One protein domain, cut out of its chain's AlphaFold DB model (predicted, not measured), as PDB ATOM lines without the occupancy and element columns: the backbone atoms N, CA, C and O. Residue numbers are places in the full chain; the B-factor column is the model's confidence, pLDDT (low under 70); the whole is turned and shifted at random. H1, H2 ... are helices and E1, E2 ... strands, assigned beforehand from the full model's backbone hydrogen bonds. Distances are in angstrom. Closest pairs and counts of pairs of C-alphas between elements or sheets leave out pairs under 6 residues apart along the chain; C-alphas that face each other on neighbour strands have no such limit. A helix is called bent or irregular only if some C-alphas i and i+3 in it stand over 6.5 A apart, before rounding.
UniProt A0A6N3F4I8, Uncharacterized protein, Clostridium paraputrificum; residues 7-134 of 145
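This is residues 7 to 134 of the 145 residues of an uncharacterized protein of Clostridium paraputrificum (UniProt A0A6N3F4I8). A small parallel sheet, E1 E3 E2, makes a wall with the strand hairpin E4 and E5 beside its E1 edge, and H4 packs over one face of it, along E3. The helical hairpin H1 and H2 makes one end of the longest axis, H2 packing on H4, while H3 only grazes the sheet. The printed part has 128 residues with four named helices and five named strands, in the order E1 E2 H1 H2 H3 E3 H4 E4 E5; the class is mixed, and E4 and E5 are antiparallel. The whole is compact, with a radius of gyration of the C-alphas of 13.9 A and spans of 37 by 30 by 27 A.

Find C-alpha 7 at (-12.598, -28.165, -2.105), where E1, residues 7 to 9, begins. E2 is residues 20 to 23. Next come H1, residues 45 to 53, 10.0 A long, and H2, residues 59 to 71, 18.3 A. H3, residues 75 to 86, measures 16.3 A, and E3, residues 91 to 95, 13.2 A. H4, residues 103 to 113, begins at C-alpha 103 (-17.078, -32.144, 6.301) and measures 15.5 A. E4, residues 117 to 122, measures 16.3 A; E5, residues 125 to 128, ends at C-alpha 128 (-9.746, -18.528, -2.086).

Start at E3, the inner strand, parallel to both its neighbours: N 8 of E1 and O 93 of E3 are within hydrogen-bond range at 2.9 A, and N 22 of E2 and O 92 of E3 at 2.8 A. E2, H1 H2 H3 and E3 form a strand-helix-strand unit, two parallel neighbour strands with helices between them along the chain. H4 is over E3 at a height over the sheet of 8.8 A, and their lines stand at 9 degrees on the local plane, fitted to only just enough C-alphas, 6. The C-alphas of Leu 7 in E1 and Ile 120 in E4, the closest, are 4.8 A apart. In the hairpin E4 and E5, N 120 and O 127 are 2.8 A apart. H2 touches H4 with residues 63 to 67 alone, closest at the C-alphas of Ala 63 and Ile 106, 7.4 A, at a steep tilt of 65 degrees. H1 and H2, a hairpin, touch at the C-alphas of Ile 48 and Tyr 62, 5.9 A, opposite ways at a shallow tilt of 27 degrees. H1 is irregular, but only just: C-alphas 47 and 50 are 7.0 A apart. H3 only grazes the sheet, with residues 81 to 85. In H2 and H4 every O i to N i+4 pair is within hydrogen-bond range; H3 has 6 of 8, and H1 2 of 5 beside 2 of 6 O i to N i+3 pairs.

The two C-alphas farthest apart, those of Glu 56 and Gly 88, are 40.3 A apart. The printed part has no cut. Look along the long link from E2 to H1, residues 24 to 44: its residues 36 to 37 pair, parallel, with residues 22 to 23 of E2. The mean pLDDT of the printed part is 87.5; it is under 70 at residues 14 to 18, residue 29 and residues 98 to 101.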
ATOM      1  N   LEU A   7     -11.347 -27.598  -2.593       90.69
ATOM      2  CA  LEU A   7     -12.598 -28.165  -2.105       90.69
ATOM      3  C   LEU A   7     -13.633 -28.106  -3.223       90.69
ATOM      4  O   LEU A   7     -14.104 -27.023  -3.576       90.69
ATOM      5  N   SER A   8     -14.024 -29.255  -3.765       85.94
ATOM      6  CA  SER A   8     -14.938 -29.295  -4.903       85.94
ATOM      7  C   SER A   8     -16.174 -30.150  -4.653       85.94
ATOM      8  O   SER A   8     -16.162 -31.182  -3.977       85.94
ATOM      9  N   TYR A   9     -17.288 -29.681  -5.208       79.25
ATOM     10  CA  TYR A   9     -18.501 -30.472  -5.313       79.25
ATOM     11  C   TYR A   9     -18.330 -31.512  -6.398       79.25
ATOM     12  O   TYR A   9     -17.745 -31.248  -7.450       79.25
ATOM     13  N   TRP A  10     -18.956 -32.666  -6.208       73.38
ATOM     14  CA  TRP A  10     -18.799 -33.719  -7.190       73.38
ATOM     15  C   TRP A  10     -19.377 -33.400  -8.569       73.38
ATOM     16  O   TRP A  10     -18.784 -33.737  -9.590       73.38
ATOM     17  N   ALA A  11     -20.455 -32.618  -8.614       71.12
ATOM     18  CA  ALA A  11     -21.016 -32.099  -9.862       71.12
ATOM     19  C   ALA A  11     -20.043 -31.203 -10.663       71.12
ATOM     20  O   ALA A  11     -20.281 -30.943 -11.841       71.12
ATOM     21  N   LEU A  12     -18.958 -30.722 -10.043       74.62
ATOM     22  CA  LEU A  12     -17.945 -29.868 -10.666       74.62
ATOM     23  C   LEU A  12     -16.641 -30.617 -10.982       74.62
ATOM     24  O   LEU A  12     -15.689 -29.987 -11.442       74.62
ATOM     25  N   ALA A  13     -16.582 -31.941 -10.795       71.81
ATOM     26  CA  ALA A  13     -15.356 -32.728 -10.965       71.81
ATOM     27  C   ALA A  13     -14.701 -32.572 -12.345       71.81
ATOM     28  O   ALA A  13     -13.486 -32.451 -12.440       71.81
ATOM     29  N   ASN A  14     -15.508 -32.485 -13.406       68.12
ATOM     30  CA  ASN A  14     -15.015 -32.301 -14.776       68.12
ATOM     31  C   ASN A  14     -14.626 -30.850 -15.110       68.12
ATOM     32  O   ASN A  14     -14.102 -30.597 -16.188       68.12
ATOM     33  N   ARG A  15     -14.928 -29.890 -14.227       67.38
ATOM     34  CA  ARG A  15     -14.656 -28.451 -14.413       67.38
ATOM     35  C   ARG A  15     -13.578 -27.923 -13.472       67.38
ATOM     36  O   ARG A  15     -13.182 -26.769 -13.590       67.38
ATOM     37  N   THR A  16     -13.159 -28.736 -12.509       66.75
ATOM     38  CA  THR A  16     -12.112 -28.370 -11.560       66.75
ATOM     39  C   THR A  16     -10.771 -28.737 -12.200       66.75
ATOM     40  O   THR A  16     -10.659 -29.859 -12.694       66.75
ATOM     41  N   PRO A  17      -9.775 -27.839 -12.250       62.84
ATOM     42  CA  PRO A  17      -8.411 -28.218 -12.611       62.84
ATOM     43  C   PRO A  17      -7.924 -29.252 -11.593       62.84
ATOM     44  O   PRO A  17      -8.052 -29.017 -10.393       62.84
ATOM     45  N   VAL A  18      -7.441 -30.410 -12.040       64.38
ATOM     46  CA  VAL A  18      -6.982 -31.459 -11.121       64.38
ATOM     47  C   VAL A  18      -5.693 -32.075 -11.613       64.38
ATOM     48  O   VAL A  18      -5.678 -32.644 -12.702       64.38
ATOM     49  N   GLU A  19      -4.661 -32.011 -10.773       75.25
ATOM     50  CA  GLU A  19      -3.535 -32.939 -10.848       75.25
ATOM     51  C   GLU A  19      -3.905 -34.240 -10.126       75.25
ATOM     52  O   GLU A  19      -3.904 -35.296 -10.751       75.25
ATOM     53  N   GLU A  20      -4.351 -34.171  -8.860       90.06
ATOM     54  CA  GLU A  20      -4.672 -35.366  -8.069       90.06
ATOM     55  C   GLU A  20      -6.072 -35.319  -7.433       90.06
ATOM     56  O   GLU A  20      -6.458 -34.375  -6.731       90.06
ATOM     57  N   ARG A  21      -6.859 -36.380  -7.649       88.81
ATOM     58  CA  ARG A  21      -8.246 -36.486  -7.166       88.81
ATOM     59  C   ARG A  21      -8.292 -37.241  -5.843       88.81
ATOM     60  O   ARG A  21      -7.951 -38.422  -5.788       88.81
ATOM     61  N   VAL A  22      -8.778 -36.580  -4.796       89.69
ATOM     62  CA  VAL A  22      -8.887 -37.134  -3.445       89.69
ATOM     63  C   VAL A  22     -10.339 -37.437  -3.105       89.69
ATOM     64  O   VAL A  22     -11.223 -36.575  -3.138       89.69
ATOM     65  N   ARG A  23     -10.585 -38.687  -2.727       88.56
ATOM     66  CA  ARG A  23     -11.873 -39.133  -2.210       88.56
ATOM     67  C   ARG A  23     -11.834 -39.143  -0.686       88.56
ATOM     68  O   ARG A  23     -11.098 -39.932  -0.110       88.56
ATOM     69  N   VAL A  24     -12.714 -38.359  -0.066       86.12
ATOM     70  CA  VAL A  24     -12.988 -38.383   1.390       86.12
ATOM     71  C   VAL A  24     -14.415 -38.846   1.703       86.12
ATOM     72  O   VAL A  24     -14.966 -38.593   2.766       86.12
ATOM     73  N   SER A  25     -15.065 -39.494   0.735       82.56
ATOM     74  CA  SER A  25     -16.447 -39.953   0.833       82.56
ATOM     75  C   SER A  25     -16.530 -41.465   1.030       82.56
ATOM     76  O   SER A  25     -15.734 -42.245   0.497       82.56
ATOM     77  N   ASN A  26     -17.586 -41.926   1.700       78.75
ATOM     78  CA  ASN A  26     -17.791 -43.361   1.888       78.75
ATOM     79  C   ASN A  26     -18.078 -44.135   0.586       78.75
ATOM     80  O   ASN A  26     -17.978 -45.357   0.574       78.75
ATOM     81  N   GLN A  27     -18.414 -43.478  -0.524       77.81
ATOM     82  CA  GLN A  27     -18.668 -44.153  -1.801       77.81
ATOM     83  C   GLN A  27     -17.747 -43.612  -2.888       77.81
ATOM     84  O   GLN A  27     -17.626 -42.397  -3.040       77.81
ATOM     85  N   LYS A  28     -17.099 -44.518  -3.639       77.44
ATOM     86  CA  LYS A  28     -16.361 -44.119  -4.838       77.44
ATOM     87  C   LYS A  28     -17.389 -43.661  -5.859       77.44
ATOM     88  O   LYS A  28     -18.326 -44.413  -6.138       77.44
ATOM     89  N   PRO A  29     -17.215 -42.482  -6.445       69.62
ATOM     90  CA  PRO A  29     -18.194 -42.061  -7.411       69.62
ATOM     91  C   PRO A  29     -18.002 -42.716  -8.777       69.62
ATOM     92  O   PRO A  29     -16.868 -42.999  -9.174       69.62
ATOM     93  N   PRO A  30     -19.102 -42.967  -9.502       74.31
ATOM     94  CA  PRO A  30     -19.047 -43.697 -10.758       74.31
ATOM     95  C   PRO A  30     -18.317 -42.889 -11.836       74.31
ATOM     96  O   PRO A  30     -18.539 -41.687 -11.976       74.31
ATOM     97  N   GLY A  31     -17.464 -43.569 -12.607       74.94
ATOM     98  CA  GLY A  31     -16.839 -43.015 -13.813       74.94
ATOM     99  C   GLY A  31     -15.696 -42.023 -13.583       74.94
ATOM    100  O   GLY A  31     -15.335 -41.311 -14.515       74.94
ATOM    101  N   ILE A  32     -15.139 -41.947 -12.371       72.81
ATOM    102  CA  ILE A  32     -14.016 -41.056 -12.061       72.81
ATOM    103  C   ILE A  32     -12.856 -41.835 -11.440       72.81
ATOM    104  O   ILE A  32     -13.023 -42.564 -10.456       72.81
ATOM    105  N   ASP A  33     -11.670 -41.625 -12.005       83.00
ATOM    106  CA  ASP A  33     -10.414 -42.076 -11.421       83.00
ATOM    107  C   ASP A  33     -10.033 -41.205 -10.229       83.00
ATOM    108  O   ASP A  33     -10.149 -39.979 -10.249       83.00
ATOM    109  N   VAL A  34      -9.653 -41.880  -9.153       87.31
ATOM    110  CA  VAL A  34      -9.296 -41.289  -7.868       87.31
ATOM    111  C   VAL A  34      -7.842 -41.652  -7.625       87.31
ATOM    112  O   VAL A  34      -7.511 -42.836  -7.666       87.31
ATOM    113  N   SER A  35      -7.011 -40.651  -7.359       91.31
ATOM    114  CA  SER A  35      -5.589 -40.832  -7.067       91.31
ATOM    115  C   SER A  35      -5.373 -41.375  -5.658       91.31
ATOM    116  O   SER A  35      -4.599 -42.305  -5.454       91.31
ATOM    117  N   TYR A  36      -6.108 -40.822  -4.685       91.56
ATOM    118  CA  TYR A  36      -6.004 -41.185  -3.271       91.56
ATOM    119  C   TYR A  36      -7.393 -41.350  -2.647       91.56
ATOM    120  O   TYR A  36      -8.296 -40.536  -2.862       91.56
ATOM    121  N   SER A  37      -7.574 -42.414  -1.864       91.38
ATOM    122  CA  SER A  37      -8.834 -42.717  -1.185       91.38
ATOM    123  C   SER A  37      -8.621 -42.708   0.322       91.38
ATOM    124  O   SER A  37      -8.069 -43.659   0.861       91.38
ATOM    125  N   TYR A  38      -9.126 -41.667   0.978       92.69
ATOM    126  CA  TYR A  38      -9.043 -41.464   2.420       92.69
ATOM    127  C   TYR A  38     -10.424 -41.617   3.054       92.69
ATOM    128  O   TYR A  38     -11.149 -40.652   3.307       92.69
ATOM    129  N   THR A  39     -10.855 -42.865   3.223       90.12
ATOM    130  CA  THR A  39     -12.206 -43.161   3.714       90.12
ATOM    131  C   THR A  39     -12.383 -42.907   5.207       90.12
ATOM    132  O   THR A  39     -13.518 -42.685   5.623       90.12
ATOM    133  N   ALA A  40     -11.310 -42.900   6.003       92.06
ATOM    134  CA  ALA A  40     -11.364 -42.552   7.425       92.06
ATOM    135  C   ALA A  40     -11.568 -41.041   7.649       92.06
ATOM    136  O   ALA A  40     -11.986 -40.625   8.734       92.06
ATOM    137  N   LEU A  41     -11.348 -40.229   6.607       93.44
ATOM    138  CA  LEU A  41     -11.727 -38.814   6.565       93.44
ATOM    139  C   LEU A  41     -13.209 -38.598   6.231       93.44
ATOM    140  O   LEU A  41     -13.652 -37.462   6.132       93.44
ATOM    141  N   TYR A  42     -14.010 -39.648   6.052       93.06
ATOM    142  CA  TYR A  42     -15.460 -39.489   6.000       93.06
ATOM    143  C   TYR A  42     -16.038 -39.493   7.425       93.06
ATOM    144  O   TYR A  42     -15.680 -40.380   8.203       93.06
ATOM    145  N   PRO A  43     -16.953 -38.575   7.793       93.00
ATOM    146  CA  PRO A  43     -17.588 -38.589   9.110       93.00
ATOM    147  C   PRO A  43     -18.279 -39.921   9.398       93.00
ATOM    148  O   PRO A  43     -18.999 -40.441   8.542       93.00
ATOM    149  N   ASP A  44     -18.112 -40.449  10.610       93.88
ATOM    150  CA  ASP A  44     -18.738 -41.703  11.008       93.88
ATOM    151  C   ASP A  44     -20.248 -41.650  10.759       93.88
ATOM    152  O   ASP A  44     -20.957 -40.718  11.158       93.88
ATOM    153  N   LYS A  45     -20.749 -42.672  10.069       92.31
ATOM    154  CA  LYS A  45     -22.128 -42.684   9.587       92.31
ATOM    155  C   LYS A  45     -23.130 -42.643  10.722       92.31
ATOM    156  O   LYS A  45     -24.109 -41.906  10.648       92.31
ATOM    157  N   ASN A  46     -22.895 -43.459  11.738       94.38
ATOM    158  CA  ASN A  46     -23.899 -43.791  12.735       94.38
ATOM    159  C   ASN A  46     -23.901 -42.802  13.897       94.38
ATOM    160  O   ASN A  46     -24.937 -42.605  14.523       94.38
ATOM    161  N   THR A  47     -22.762 -42.168  14.168       95.06
ATOM    162  CA  THR A  47     -22.565 -41.301  15.336       95.06
ATOM    163  C   THR A  47     -22.401 -39.822  14.980       95.06
ATOM    164  O   THR A  47     -22.569 -38.970  15.860       95.06
ATOM    165  N   ILE A  48     -22.132 -39.495  13.709       94.44
ATOM    166  CA  ILE A  48     -21.903 -38.116  13.253       94.44
ATOM    167  C   ILE A  48     -22.808 -37.761  12.067       94.44
ATOM    168  O   ILE A  48     -23.658 -36.880  12.186       94.44
ATOM    169  N   PHE A  49     -22.667 -38.448  10.929       91.50
ATOM    170  CA  PHE A  49     -23.341 -38.064   9.685       91.50
ATOM    171  C   PHE A  49     -24.866 -38.196   9.761       91.50
ATOM    172  O   PHE A  49     -25.571 -37.204   9.581       91.50
ATOM    173  N   TYR A  50     -25.395 -39.397  10.019       92.00
ATOM    174  CA  TYR A  50     -26.844 -39.601  10.069       92.00
ATOM    175  C   TYR A  50     -27.513 -38.878  11.238       92.00
ATOM    176  O   TYR A  50     -28.555 -38.274  10.986       92.00
ATOM    177  N   PRO A  51     -26.946 -38.843  12.460       95.12
ATOM    178  CA  PRO A  51     -27.511 -38.031  13.533       95.12
ATOM    179  C   PRO A  51     -27.698 -36.564  13.141       95.12
ATOM    180  O   PRO A  51     -28.775 -36.011  13.354       95.12
ATOM    181  N   TYR A  52     -26.716 -35.952  12.471       91.50
ATOM    182  CA  TYR A  52     -26.857 -34.579  11.982       91.50
ATOM    183  C   TYR A  52     -27.923 -34.463  10.884       91.50
ATOM    184  O   TYR A  52     -28.790 -33.597  10.950       91.50
ATOM    185  N   LYS A  53     -27.934 -35.378   9.901       88.81
ATOM    186  CA  LYS A  53     -28.961 -35.380   8.837       88.81
ATOM    187  C   LYS A  53     -30.383 -35.593   9.368       88.81
ATOM    188  O   LYS A  53     -31.326 -35.135   8.729       88.81
ATOM    189  N   ARG A  54     -30.539 -36.281  10.501       94.44
ATOM    190  CA  ARG A  54     -31.825 -36.499  11.185       94.44
ATOM    191  C   ARG A  54     -32.196 -35.371  12.156       94.44
ATOM    192  O   ARG A  54     -33.290 -35.410  12.704       94.44
ATOM    193  N   GLY A  55     -31.324 -34.380  12.357       94.06
ATOM    194  CA  GLY A  55     -31.543 -33.280  13.302       94.06
ATOM    195  C   GLY A  55     -31.391 -33.675  14.776       94.06
ATOM    196  O   GLY A  55     -31.868 -32.961  15.647       94.06
ATOM    197  N   GLU A  56     -30.746 -34.808  15.065       97.06
ATOM    198  CA  GLU A  56     -30.502 -35.299  16.433       97.06
ATOM    199  C   GLU A  56     -29.327 -34.582  17.109       97.06
ATOM    200  O   GLU A  56     -29.238 -34.535  18.334       97.06
ATOM    201  N   ILE A  57     -28.408 -34.049  16.302       94.44
ATOM    202  CA  ILE A  57     -27.309 -33.188  16.736       94.44
ATOM    203  C   ILE A  57     -27.277 -31.947  15.851       94.44
ATOM    204  O   ILE A  57     -27.632 -32.010  14.672       94.44
ATOM    205  N   ASP A  58     -26.833 -30.828  16.409       91.81
ATOM    206  CA  ASP A  58     -26.614 -29.596  15.656       91.81
ATOM    207  C   ASP A  58     -25.244 -29.585  14.949       91.81
ATOM    208  O   ASP A  58     -24.462 -30.544  14.997       91.81
ATOM    209  N   TRP A  59     -24.968 -28.484  14.247       88.94
ATOM    210  CA  TRP A  59     -23.714 -28.288  13.523       88.94
ATOM    211  C   TRP A  59     -22.489 -28.237  14.447       88.94
ATOM    212  O   TRP A  59     -21.432 -28.757  14.094       88.94
ATOM    213  N   GLU A  60     -22.617 -27.640  15.629       88.88
ATOM    214  CA  GLU A  60     -21.503 -27.492  16.562       88.88
ATOM    215  C   GLU A  60     -21.066 -28.861  17.100       88.88
ATOM    216  O   GLU A  60     -19.880 -29.209  17.088       88.88
ATOM    217  N   VAL A  61     -22.037 -29.688  17.494       92.31
ATOM    218  CA  VAL A  61     -21.804 -31.065  17.932       92.31
ATOM    219  C   VAL A  61     -21.244 -31.911  16.787       92.31
ATOM    220  O   VAL A  61     -20.320 -32.697  17.012       92.31
ATOM    221  N   TYR A  62     -21.751 -31.740  15.562       92.25
ATOM    222  CA  TYR A  62     -21.211 -32.404  14.374       92.25
ATOM    223  C   TYR A  62     -19.730 -32.065  14.162       92.25
ATOM    224  O   TYR A  62     -18.902 -32.975  14.074       92.25
ATOM    225  N   ALA A  63     -19.389 -30.773  14.121       91.38
ATOM    226  CA  ALA A  63     -18.031 -30.308  13.864       91.38
ATOM    227  C   ALA A  63     -17.064 -30.815  14.939       91.38
ATOM    228  O   ALA A  63     -16.033 -31.396  14.611       91.38
ATOM    229  N   ARG A  64     -17.437 -30.705  16.218       92.12
ATOM    230  CA  ARG A  64     -16.626 -31.175  17.351       92.12
ATOM    231  C   ARG A  64     -16.344 -32.677  17.292       92.12
ATOM    232  O   ARG A  64     -15.196 -33.101  17.439       92.12
ATOM    233  N   ARG A  65     -17.380 -33.495  17.056       94.50
ATOM    234  CA  ARG A  65     -17.228 -34.957  16.934       94.50
ATOM    235  C   ARG A  65     -16.363 -35.324  15.737       94.50
ATOM    236  O   ARG A  65     -15.514 -36.202  15.844       94.50
ATOM    237  N   TYR A  66     -16.556 -34.639  14.616       94.50
ATOM    238  CA  TYR A  66     -15.803 -34.921  13.405       94.50
ATOM    239  C   TYR A  66     -14.333 -34.504  13.519       94.50
ATOM    240  O   TYR A  66     -13.461 -35.280  13.148       94.50
ATOM    241  N   ILE A  67     -14.030 -33.352  14.123       93.44
ATOM    242  CA  ILE A  67     -12.650 -32.953  14.444       93.44
ATOM    243  C   ILE A  67     -11.993 -33.999  15.353       93.44
ATOM    244  O   ILE A  67     -10.880 -34.443  15.083       93.44
ATOM    245  N   THR A  68     -12.706 -34.465  16.383       94.75
ATOM    246  CA  THR A  68     -12.210 -35.536  17.264       94.75
ATOM    247  C   THR A  68     -11.894 -36.809  16.474       94.75
ATOM    248  O   THR A  68     -10.846 -37.419  16.672       94.75
ATOM    249  N   GLN A  69     -12.764 -37.201  15.538       95.50
ATOM    250  CA  GLN A  69     -12.521 -38.338  14.648       95.50
ATOM    251  C   GLN A  69     -11.271 -38.127  13.781       95.50
ATOM    252  O   GLN A  69     -10.448 -39.034  13.662       95.50
ATOM    253  N   LEU A  70     -11.107 -36.937  13.194       94.75
ATOM    254  CA  LEU A  70      -9.958 -36.602  12.352       94.75
ATOM    255  C   LEU A  70      -8.631 -36.726  13.107       94.75
ATOM    256  O   LEU A  70      -7.672 -37.228  12.538       94.75
ATOM    257  N   TYR A  71      -8.585 -36.345  14.385       93.31
ATOM    258  CA  TYR A  71      -7.379 -36.475  15.210       93.31
ATOM    259  C   TYR A  71      -7.173 -37.858  15.832       93.31
ATOM    260  O   TYR A  71      -6.098 -38.120  16.364       93.31
ATOM    261  N   THR A  72      -8.165 -38.746  15.759       93.69
ATOM    262  CA  THR A  72      -8.083 -40.104  16.311       93.69
ATOM    263  C   THR A  72      -8.030 -41.135  15.190       93.69
ATOM    264  O   THR A  72      -6.955 -41.513  14.736       93.69
ATOM    265  N   THR A  73      -9.181 -41.577  14.688       93.88
ATOM    266  CA  THR A  73      -9.260 -42.631  13.669       93.88
ATOM    267  C   THR A  73      -8.814 -42.156  12.286       93.88
ATOM    268  O   THR A  73      -8.321 -42.955  11.500       93.88
ATOM    269  N   GLY A  74      -8.993 -40.868  11.979       94.25
ATOM    270  CA  GLY A  74      -8.608 -40.260  10.703       94.25
ATOM    271  C   GLY A  74      -7.167 -39.750  10.651       94.25
ATOM    272  O   GLY A  74      -6.722 -39.346   9.581       94.25
ATOM    273  N   HIS A  75      -6.436 -39.781  11.772       94.00
ATOM    274  CA  HIS A  75      -5.179 -39.048  11.952       94.00
ATOM    275  C   HIS A  75      -4.156 -39.362  10.861       94.00
ATOM    276  O   HIS A  75      -3.669 -38.464  10.179       94.00
ATOM    277  N   ASN A  76      -3.882 -40.649  10.641       96.12
ATOM    278  CA  ASN A  76      -2.877 -41.082   9.671       96.12
ATOM    279  C   ASN A  76      -3.238 -40.677   8.237       96.12
ATOM    280  O   ASN A  76      -2.371 -40.240   7.490       96.12
ATOM    281  N   GLU A  77      -4.512 -40.795   7.852       96.50
ATOM    282  CA  GLU A  77      -4.965 -40.397   6.515       96.50
ATOM    283  C   GLU A  77      -4.946 -38.875   6.338       96.50
ATOM    284  O   GLU A  77      -4.605 -38.385   5.264       96.50
ATOM    285  N   LEU A  78      -5.273 -38.121   7.392       95.50
ATOM    286  CA  LEU A  78      -5.228 -36.663   7.361       95.50
ATOM    287  C   LEU A  78      -3.787 -36.194   7.160       95.50
ATOM    288  O   LEU A  78      -3.529 -35.405   6.255       95.50
ATOM    289  N   TRP A  79      -2.845 -36.713   7.947       95.50
ATOM    290  CA  TRP A  79      -1.435 -36.354   7.812       95.50
ATOM    291  C   TRP A  79      -0.817 -36.833   6.501       95.50
ATOM    292  O   TRP A  79      -0.049 -36.086   5.907       95.50
ATOM    293  N   ASP A  80      -1.182 -38.015   5.998       96.56
ATOM    294  CA  ASP A  80      -0.726 -38.490   4.684       96.56
ATOM    295  C   ASP A  80      -1.268 -37.639   3.520       96.56
ATOM    296  O   ASP A  80      -0.605 -37.463   2.494       96.56
ATOM    297  N   MET A  81      -2.479 -37.098   3.657       95.88
ATOM    298  CA  MET A  81      -3.034 -36.154   2.690       95.88
ATOM    299  C   MET A  81      -2.336 -34.791   2.784       95.88
ATOM    300  O   MET A  81      -1.995 -34.201   1.761       95.88
ATOM    301  N   LEU A  82      -2.105 -34.285   3.998       94.69
ATOM    302  CA  LEU A  82      -1.432 -33.004   4.220       94.69
ATOM    303  C   LEU A  82       0.042 -33.046   3.792       94.69
ATOM    304  O   LEU A  82       0.522 -32.085   3.194       94.69
ATOM    305  N   SER A  83       0.751 -34.159   4.003       95.38
ATOM    306  CA  SER A  83       2.142 -34.308   3.555       95.38
ATOM    307  C   SER A  83       2.271 -34.216   2.033       95.38
ATOM    308  O   SER A  83       3.207 -33.606   1.533       95.38
ATOM    309  N   LYS A  84       1.280 -34.696   1.272       94.94
ATOM    310  CA  LYS A  84       1.257 -34.532  -0.194       94.94
ATOM    311  C   LYS A  84       1.180 -33.068  -0.614       94.94
ATOM    312  O   LYS A  84       1.820 -32.696  -1.595       94.94
ATOM    313  N   LEU A  85       0.444 -32.238   0.127       94.44
ATOM    314  CA  LEU A  85       0.461 -30.789  -0.091       94.44
ATOM    315  C   LEU A  85       1.852 -30.224   0.224       94.44
ATOM    316  O   LEU A  85       2.362 -29.413  -0.540       94.44
ATOM    317  N   GLN A  86       2.503 -30.674   1.300       93.19
ATOM    318  CA  GLN A  86       3.870 -30.247   1.633       93.19
ATOM    319  C   GLN A  86       4.881 -30.628   0.539       93.19
ATOM    320  O   GLN A  86       5.737 -29.812   0.192       93.19
ATOM    321  N   ASP A  87       4.711 -31.800  -0.075       94.06
ATOM    322  CA  ASP A  87       5.506 -32.290  -1.209       94.06
ATOM    323  C   ASP A  87       5.229 -31.537  -2.525       94.06
ATOM    324  O   ASP A  87       5.856 -31.811  -3.549       94.06
ATOM    325  N   GLY A  88       4.300 -30.576  -2.519       92.94
ATOM    326  CA  GLY A  88       3.982 -29.741  -3.675       92.94
ATOM    327  C   GLY A  88       2.881 -30.282  -4.581       92.94
ATOM    328  O   GLY A  88       2.696 -29.734  -5.662       92.94
ATOM    329  N   LYS A  89       2.152 -31.331  -4.175       92.94
ATOM    330  CA  LYS A  89       1.054 -31.885  -4.980       92.94
ATOM    331  C   LYS A  89      -0.218 -31.070  -4.811       92.94
ATOM    332  O   LYS A  89      -0.667 -30.855  -3.686       92.94
ATOM    333  N   ASP A  90      -0.853 -30.721  -5.923       94.00
ATOM    334  CA  ASP A  90      -2.175 -30.105  -5.913       94.00
ATOM    335  C   ASP A  90      -3.261 -31.176  -5.750       94.00
ATOM    336  O   ASP A  90      -3.423 -32.079  -6.575       94.00
ATOM    337  N   LEU A  91      -4.034 -31.067  -4.670       93.12
ATOM    338  CA  LEU A  91      -5.073 -32.029  -4.320       93.12
ATOM    339  C   LEU A  91      -6.448 -31.406  -4.504       93.12
ATOM    340  O   LEU A  91      -6.699 -30.287  -4.064       93.12
ATOM    341  N   THR A  92      -7.394 -32.157  -5.062       91.81
ATOM    342  CA  THR A  92      -8.811 -31.778  -4.998       91.81
ATOM    343  C   THR A  92      -9.612 -32.798  -4.217       91.81
ATOM    344  O   THR A  92      -9.736 -33.950  -4.629       91.81
ATOM    345  N   ILE A  93     -10.194 -32.352  -3.104       90.12
ATOM    346  CA  ILE A  93     -11.131 -33.137  -2.310       90.12
ATOM    347  C   ILE A  93     -12.520 -32.983  -2.893       90.12
ATOM    348  O   ILE A  93     -13.028 -31.870  -3.061       90.12
ATOM    349  N   PHE A  94     -13.177 -34.119  -3.091       83.00
ATOM    350  CA  PHE A  94     -14.526 -34.135  -3.606       83.00
ATOM    351  C   PHE A  94     -15.553 -34.686  -2.635       83.00
ATOM    352  O   PHE A  94     -15.366 -35.727  -2.006       83.00
ATOM    353  N   CYS A  95     -16.688 -33.994  -2.579       78.88
ATOM    354  CA  CYS A  95     -17.831 -34.380  -1.771       78.88
ATOM    355  C   CYS A  95     -19.138 -34.268  -2.567       78.88
ATOM    356  O   CYS A  95     -19.306 -33.382  -3.410       78.88
ATOM    357  N   TYR A  96     -20.083 -35.161  -2.270       73.19
ATOM    358  CA  TYR A  96     -21.427 -35.160  -2.854       73.19
ATOM    359  C   TYR A  96     -22.348 -34.081  -2.283       73.19
ATOM    360  O   TYR A  96     -23.333 -33.718  -2.920       73.19
ATOM    361  N   GLU A  97     -22.064 -33.586  -1.081       71.69
ATOM    362  CA  GLU A  97     -22.930 -32.634  -0.392       71.69
ATOM    363  C   GLU A  97     -22.868 -31.282  -1.096       71.69
ATOM    364  O   GLU A  97     -21.806 -30.661  -1.145       71.69
ATOM    365  N   SER A  98     -24.008 -30.861  -1.652       62.16
ATOM    366  CA  SER A  98     -24.181 -29.674  -2.498       62.16
ATOM    367  C   SER A  98     -24.314 -28.359  -1.726       62.16
ATOM    368  O   SER A  98     -24.217 -27.294  -2.334       62.16
ATOM    369  N   SER A  99     -24.489 -28.415  -0.404       63.91
ATOM    370  CA  SER A  99     -24.604 -27.248   0.472       63.91
ATOM    371  C   SER A  99     -23.400 -27.122   1.401       63.91
ATOM    372  O   SER A  99     -22.926 -28.112   1.964       63.91
ATOM    373  N   ALA A 100     -22.927 -25.891   1.580       64.81
ATOM    374  CA  ALA A 100     -22.059 -25.540   2.693       64.81
ATOM    375  C   ALA A 100     -22.905 -25.283   3.960       64.81
ATOM    376  O   ALA A 100     -24.045 -24.829   3.829       64.81
ATOM    377  N   PRO A 101     -22.353 -25.524   5.158       69.00
ATOM    378  CA  PRO A 101     -21.089 -26.217   5.392       69.00
ATOM    379  C   PRO A 101     -21.214 -27.750   5.361       69.00
ATOM    380  O   PRO A 101     -22.276 -28.318   5.594       69.00
ATOM    381  N   CYS A 102     -20.104 -28.433   5.071       80.38
ATOM    382  CA  CYS A 102     -20.002 -29.893   5.166       80.38
ATOM    383  C   CYS A 102     -18.577 -30.319   5.559       80.38
ATOM    384  O   CYS A 102     -17.673 -29.485   5.613       80.38
ATOM    385  N   HIS A 103     -18.349 -31.613   5.788       88.00
ATOM    386  CA  HIS A 103     -17.078 -32.144   6.301       88.00
ATOM    387  C   HIS A 103     -15.817 -31.734   5.520       88.00
ATOM    388  O   HIS A 103     -14.767 -31.528   6.128       88.00
ATOM    389  N   ARG A 104     -15.888 -31.550   4.193       89.56
ATOM    390  CA  ARG A 104     -14.713 -31.125   3.405       89.56
ATOM    391  C   ARG A 104     -14.228 -29.723   3.773       89.56
ATOM    392  O   ARG A 104     -13.045 -29.445   3.651       89.56
ATOM    393  N   PHE A 105     -15.133 -28.840   4.194       89.31
ATOM    394  CA  PHE A 105     -14.751 -27.500   4.622       89.31
ATOM    395  C   PHE A 105     -14.065 -27.547   5.992       89.31
ATOM    396  O   PHE A 105     -13.199 -26.726   6.234       89.31
ATOM    397  N   ILE A 106     -14.377 -28.534   6.846       91.81
ATOM    398  CA  ILE A 106     -13.646 -28.747   8.106       91.81
ATOM    399  C   ILE A 106     -12.212 -29.194   7.804       91.81
ATOM    400  O   ILE A 106     -11.269 -28.658   8.373       91.81
ATOM    401  N   ILE A 107     -12.034 -30.115   6.851       93.25
ATOM    402  CA  ILE A 107     -10.696 -30.498   6.367       93.25
ATOM    403  C   ILE A 107      -9.968 -29.285   5.764       93.25
ATOM    404  O   ILE A 107      -8.795 -29.065   6.054       93.25
ATOM    405  N   GLY A 108     -10.662 -28.493   4.942       93.25
ATOM    406  CA  GLY A 108     -10.113 -27.276   4.346       93.25
ATOM    407  C   GLY A 108      -9.695 -26.239   5.384       93.25
ATOM    408  O   GLY A 108      -8.614 -25.677   5.271       93.25
ATOM    409  N   GLU A 109     -10.497 -26.037   6.428       92.75
ATOM    410  CA  GLU A 109     -10.154 -25.149   7.534       92.75
ATOM    411  C   GLU A 109      -8.891 -25.624   8.262       92.75
ATOM    412  O   GLU A 109      -7.992 -24.822   8.497       92.75
ATOM    413  N   LEU A 110      -8.777 -26.923   8.568       92.88
ATOM    414  CA  LEU A 110      -7.572 -27.484   9.191       92.88
ATOM    415  C   LEU A 110      -6.334 -27.286   8.307       92.88
ATOM    416  O   LEU A 110      -5.311 -26.808   8.787       92.88
ATOM    417  N   ALA A 111      -6.435 -27.581   7.008       94.06
ATOM    418  CA  ALA A 111      -5.339 -27.363   6.067       94.06
ATOM    419  C   ALA A 111      -4.939 -25.877   5.985       94.06
ATOM    420  O   ALA A 111      -3.752 -25.559   6.007       94.06
ATOM    421  N   HIS A 112      -5.918 -24.968   5.949       94.56
ATOM    422  CA  HIS A 112      -5.677 -23.525   5.921       94.56
ATOM    423  C   HIS A 112      -5.013 -23.026   7.214       94.56
ATOM    424  O   HIS A 112      -4.062 -22.247   7.162       94.56
ATOM    425  N   ARG A 113      -5.452 -23.512   8.384       91.19
ATOM    426  CA  ARG A 113      -4.824 -23.208   9.685       91.19
ATOM    427  C   ARG A 113      -3.375 -23.698   9.767       91.19
ATOM    428  O   ARG A 113      -2.560 -23.037  10.400       91.19
ATOM    429  N   LEU A 114      -3.044 -24.795   9.087       92.00
ATOM    430  CA  LEU A 114      -1.677 -25.316   8.955       92.00
ATOM    431  C   LEU A 114      -0.839 -24.590   7.882       92.00
ATOM    432  O   LEU A 114       0.296 -24.979   7.617       92.00
ATOM    433  N   GLY A 115      -1.375 -23.531   7.269       93.00
ATOM    434  CA  GLY A 115      -0.660 -22.686   6.312       93.00
ATOM    435  C   GLY A 115      -0.725 -23.157   4.859       93.00
ATOM    436  O   GLY A 115      -0.035 -22.592   4.008       93.00
ATOM    437  N   HIS A 116      -1.546 -24.160   4.537       93.94
ATOM    438  CA  HIS A 116      -1.762 -24.558   3.147       93.94
ATOM    439  C   HIS A 116      -2.711 -23.595   2.436       93.94
ATOM    440  O   HIS A 116      -3.703 -23.131   2.998       93.94
ATOM    441  N   LYS A 117      -2.453 -23.349   1.148       94.88
ATOM    442  CA  LYS A 117      -3.394 -22.620   0.302       94.88
ATOM    443  C   LYS A 117      -4.615 -23.494   0.033       94.88
ATOM    444  O   LYS A 117      -4.477 -24.612  -0.466       94.88
ATOM    445  N   VAL A 118      -5.801 -22.961   0.312       94.50
ATOM    446  CA  VAL A 118      -7.067 -23.667   0.102       94.50
ATOM    447  C   VAL A 118      -7.965 -22.873  -0.844       94.50
ATOM    448  O   VAL A 118      -8.132 -21.664  -0.704       94.50
ATOM    449  N   LEU A 119      -8.548 -23.558  -1.825       92.81
ATOM    450  CA  LEU A 119      -9.497 -23.008  -2.789       92.81
ATOM    451  C   LEU A 119     -10.853 -23.700  -2.656       92.81
ATOM    452  O   LEU A 119     -10.936 -24.885  -2.350       92.81
ATOM    453  N   ILE A 120     -11.931 -22.988  -2.959       89.75
ATOM    454  CA  ILE A 120     -13.284 -23.535  -3.070       89.75
ATOM    455  C   ILE A 120     -13.697 -23.481  -4.539       89.75
ATOM    456  O   ILE A 120     -13.737 -22.406  -5.143       89.75
ATOM    457  N   ALA A 121     -14.041 -24.631  -5.117       87.81
ATOM    458  CA  ALA A 121     -14.604 -24.691  -6.458       87.81
ATOM    459  C   ALA A 121     -16.057 -24.196  -6.450       87.81
ATOM    460  O   ALA A 121     -16.901 -24.630  -5.661       87.81
ATOM    461  N   THR A 122     -16.357 -23.294  -7.376       82.94
ATOM    462  CA  THR A 122     -17.666 -22.678  -7.583       82.94
ATOM    463  C   THR A 122     -18.136 -22.933  -9.014       82.94
ATOM    464  O   THR A 122     -17.395 -23.439  -9.856       82.94
ATOM    465  N   LYS A 123     -19.376 -22.548  -9.333       77.44
ATOM    466  CA  LYS A 123     -19.883 -22.643 -10.712       77.44
ATOM    467  C   LYS A 123     -19.077 -21.804 -11.714       77.44
ATOM    468  O   LYS A 123     -19.060 -22.159 -12.887       77.44
ATOM    469  N   ASN A 124     -18.425 -20.736 -11.247       81.56
ATOM    470  CA  ASN A 124     -17.778 -19.719 -12.079       81.56
ATOM    471  C   ASN A 124     -16.239 -19.769 -12.008       81.56
ATOM    472  O   ASN A 124     -15.587 -18.833 -12.454       81.56
ATOM    473  N   GLY A 125     -15.654 -20.825 -11.431       84.12
ATOM    474  CA  GLY A 125     -14.207 -20.950 -11.226       84.12
ATOM    475  C   GLY A 125     -13.878 -21.316  -9.783       84.12
ATOM    476  O   GLY A 125     -14.636 -22.041  -9.140       84.12
ATOM    477  N   THR A 126     -12.780 -20.799  -9.251       87.94
ATOM    478  CA  THR A 126     -12.369 -20.999  -7.855       87.94
ATOM    479  C   THR A 126     -12.378 -19.679  -7.088       87.94
ATOM    480  O   THR A 126     -12.157 -18.616  -7.664       87.94
ATOM    481  N   LYS A 127     -12.643 -19.746  -5.782       90.88
ATOM    482  CA  LYS A 127     -12.357 -18.653  -4.842       90.88
ATOM    483  C   LYS A 127     -11.372 -19.131  -3.789       90.88
ATOM    484  O   LYS A 127     -11.340 -20.321  -3.486       90.88
ATOM    485  N   GLU A 128     -10.596 -18.219  -3.230       92.94
ATOM    486  CA  GLU A 128      -9.746 -18.528  -2.086       92.94
ATOM    487  C   GLU A 128     -10.601 -18.761  -0.834       92.94
ATOM    488  O   GLU A 128     -11.642 -18.122  -0.651       92.94
ATOM    489  N   PHE A 129     -10.196 -19.742  -0.031       91.00
ATOM    490  CA  PHE A 129     -10.768 -20.004   1.281       91.00
ATOM    491  C   PHE A 129     -10.174 -18.998   2.268       91.00
ATOM    492  O   PHE A 129      -8.954 -18.873   2.347       91.00
ATOM    493  N   THR A 130     -11.015 -18.286   3.011       90.38
ATOM    494  CA  THR A 130     -10.563 -17.281   3.988       90.38
ATOM    495  C   THR A 130     -11.071 -17.601   5.391       90.38
ATOM    496  O   THR A 130     -11.815 -18.558   5.601       90.38
ATOM    497  N   LYS A 131     -10.692 -16.779   6.380       86.19
ATOM    498  CA  LYS A 131     -11.233 -16.882   7.746       86.19
ATOM    499  C   LYS A 131     -12.756 -16.721   7.805       86.19
ATOM    500  O   LYS A 131     -13.374 -17.276   8.702       86.19
ATOM    501  N   ASP A 132     -13.360 -16.036   6.835       86.06
ATOM    502  CA  ASP A 132     -14.818 -15.886   6.748       86.06
ATOM    503  C   ASP A 132     -15.515 -17.191   6.326       86.06
ATOM    504  O   ASP A 132     -16.722 -17.340   6.507       86.06
ATOM    505  N   ASP A 133     -14.759 -18.145   5.767       83.94
ATOM    506  CA  ASP A 133     -15.234 -19.489   5.433       83.94
ATOM    507  C   ASP A 133     -15.046 -20.491   6.586       83.94
ATOM    508  O   ASP A 133     -15.429 -21.658   6.444       83.94
ATOM    509  N   TYR A 134     -14.446 -20.073   7.711       81.44
ATOM    510  CA  TYR A 134     -14.257 -20.941   8.872       81.44
ATOM    511  C   TYR A 134     -15.617 -21.332   9.428       81.44
ATOM    512  O   TYR A 134     -16.520 -20.510   9.585       81.44
TER     513      TYR A 134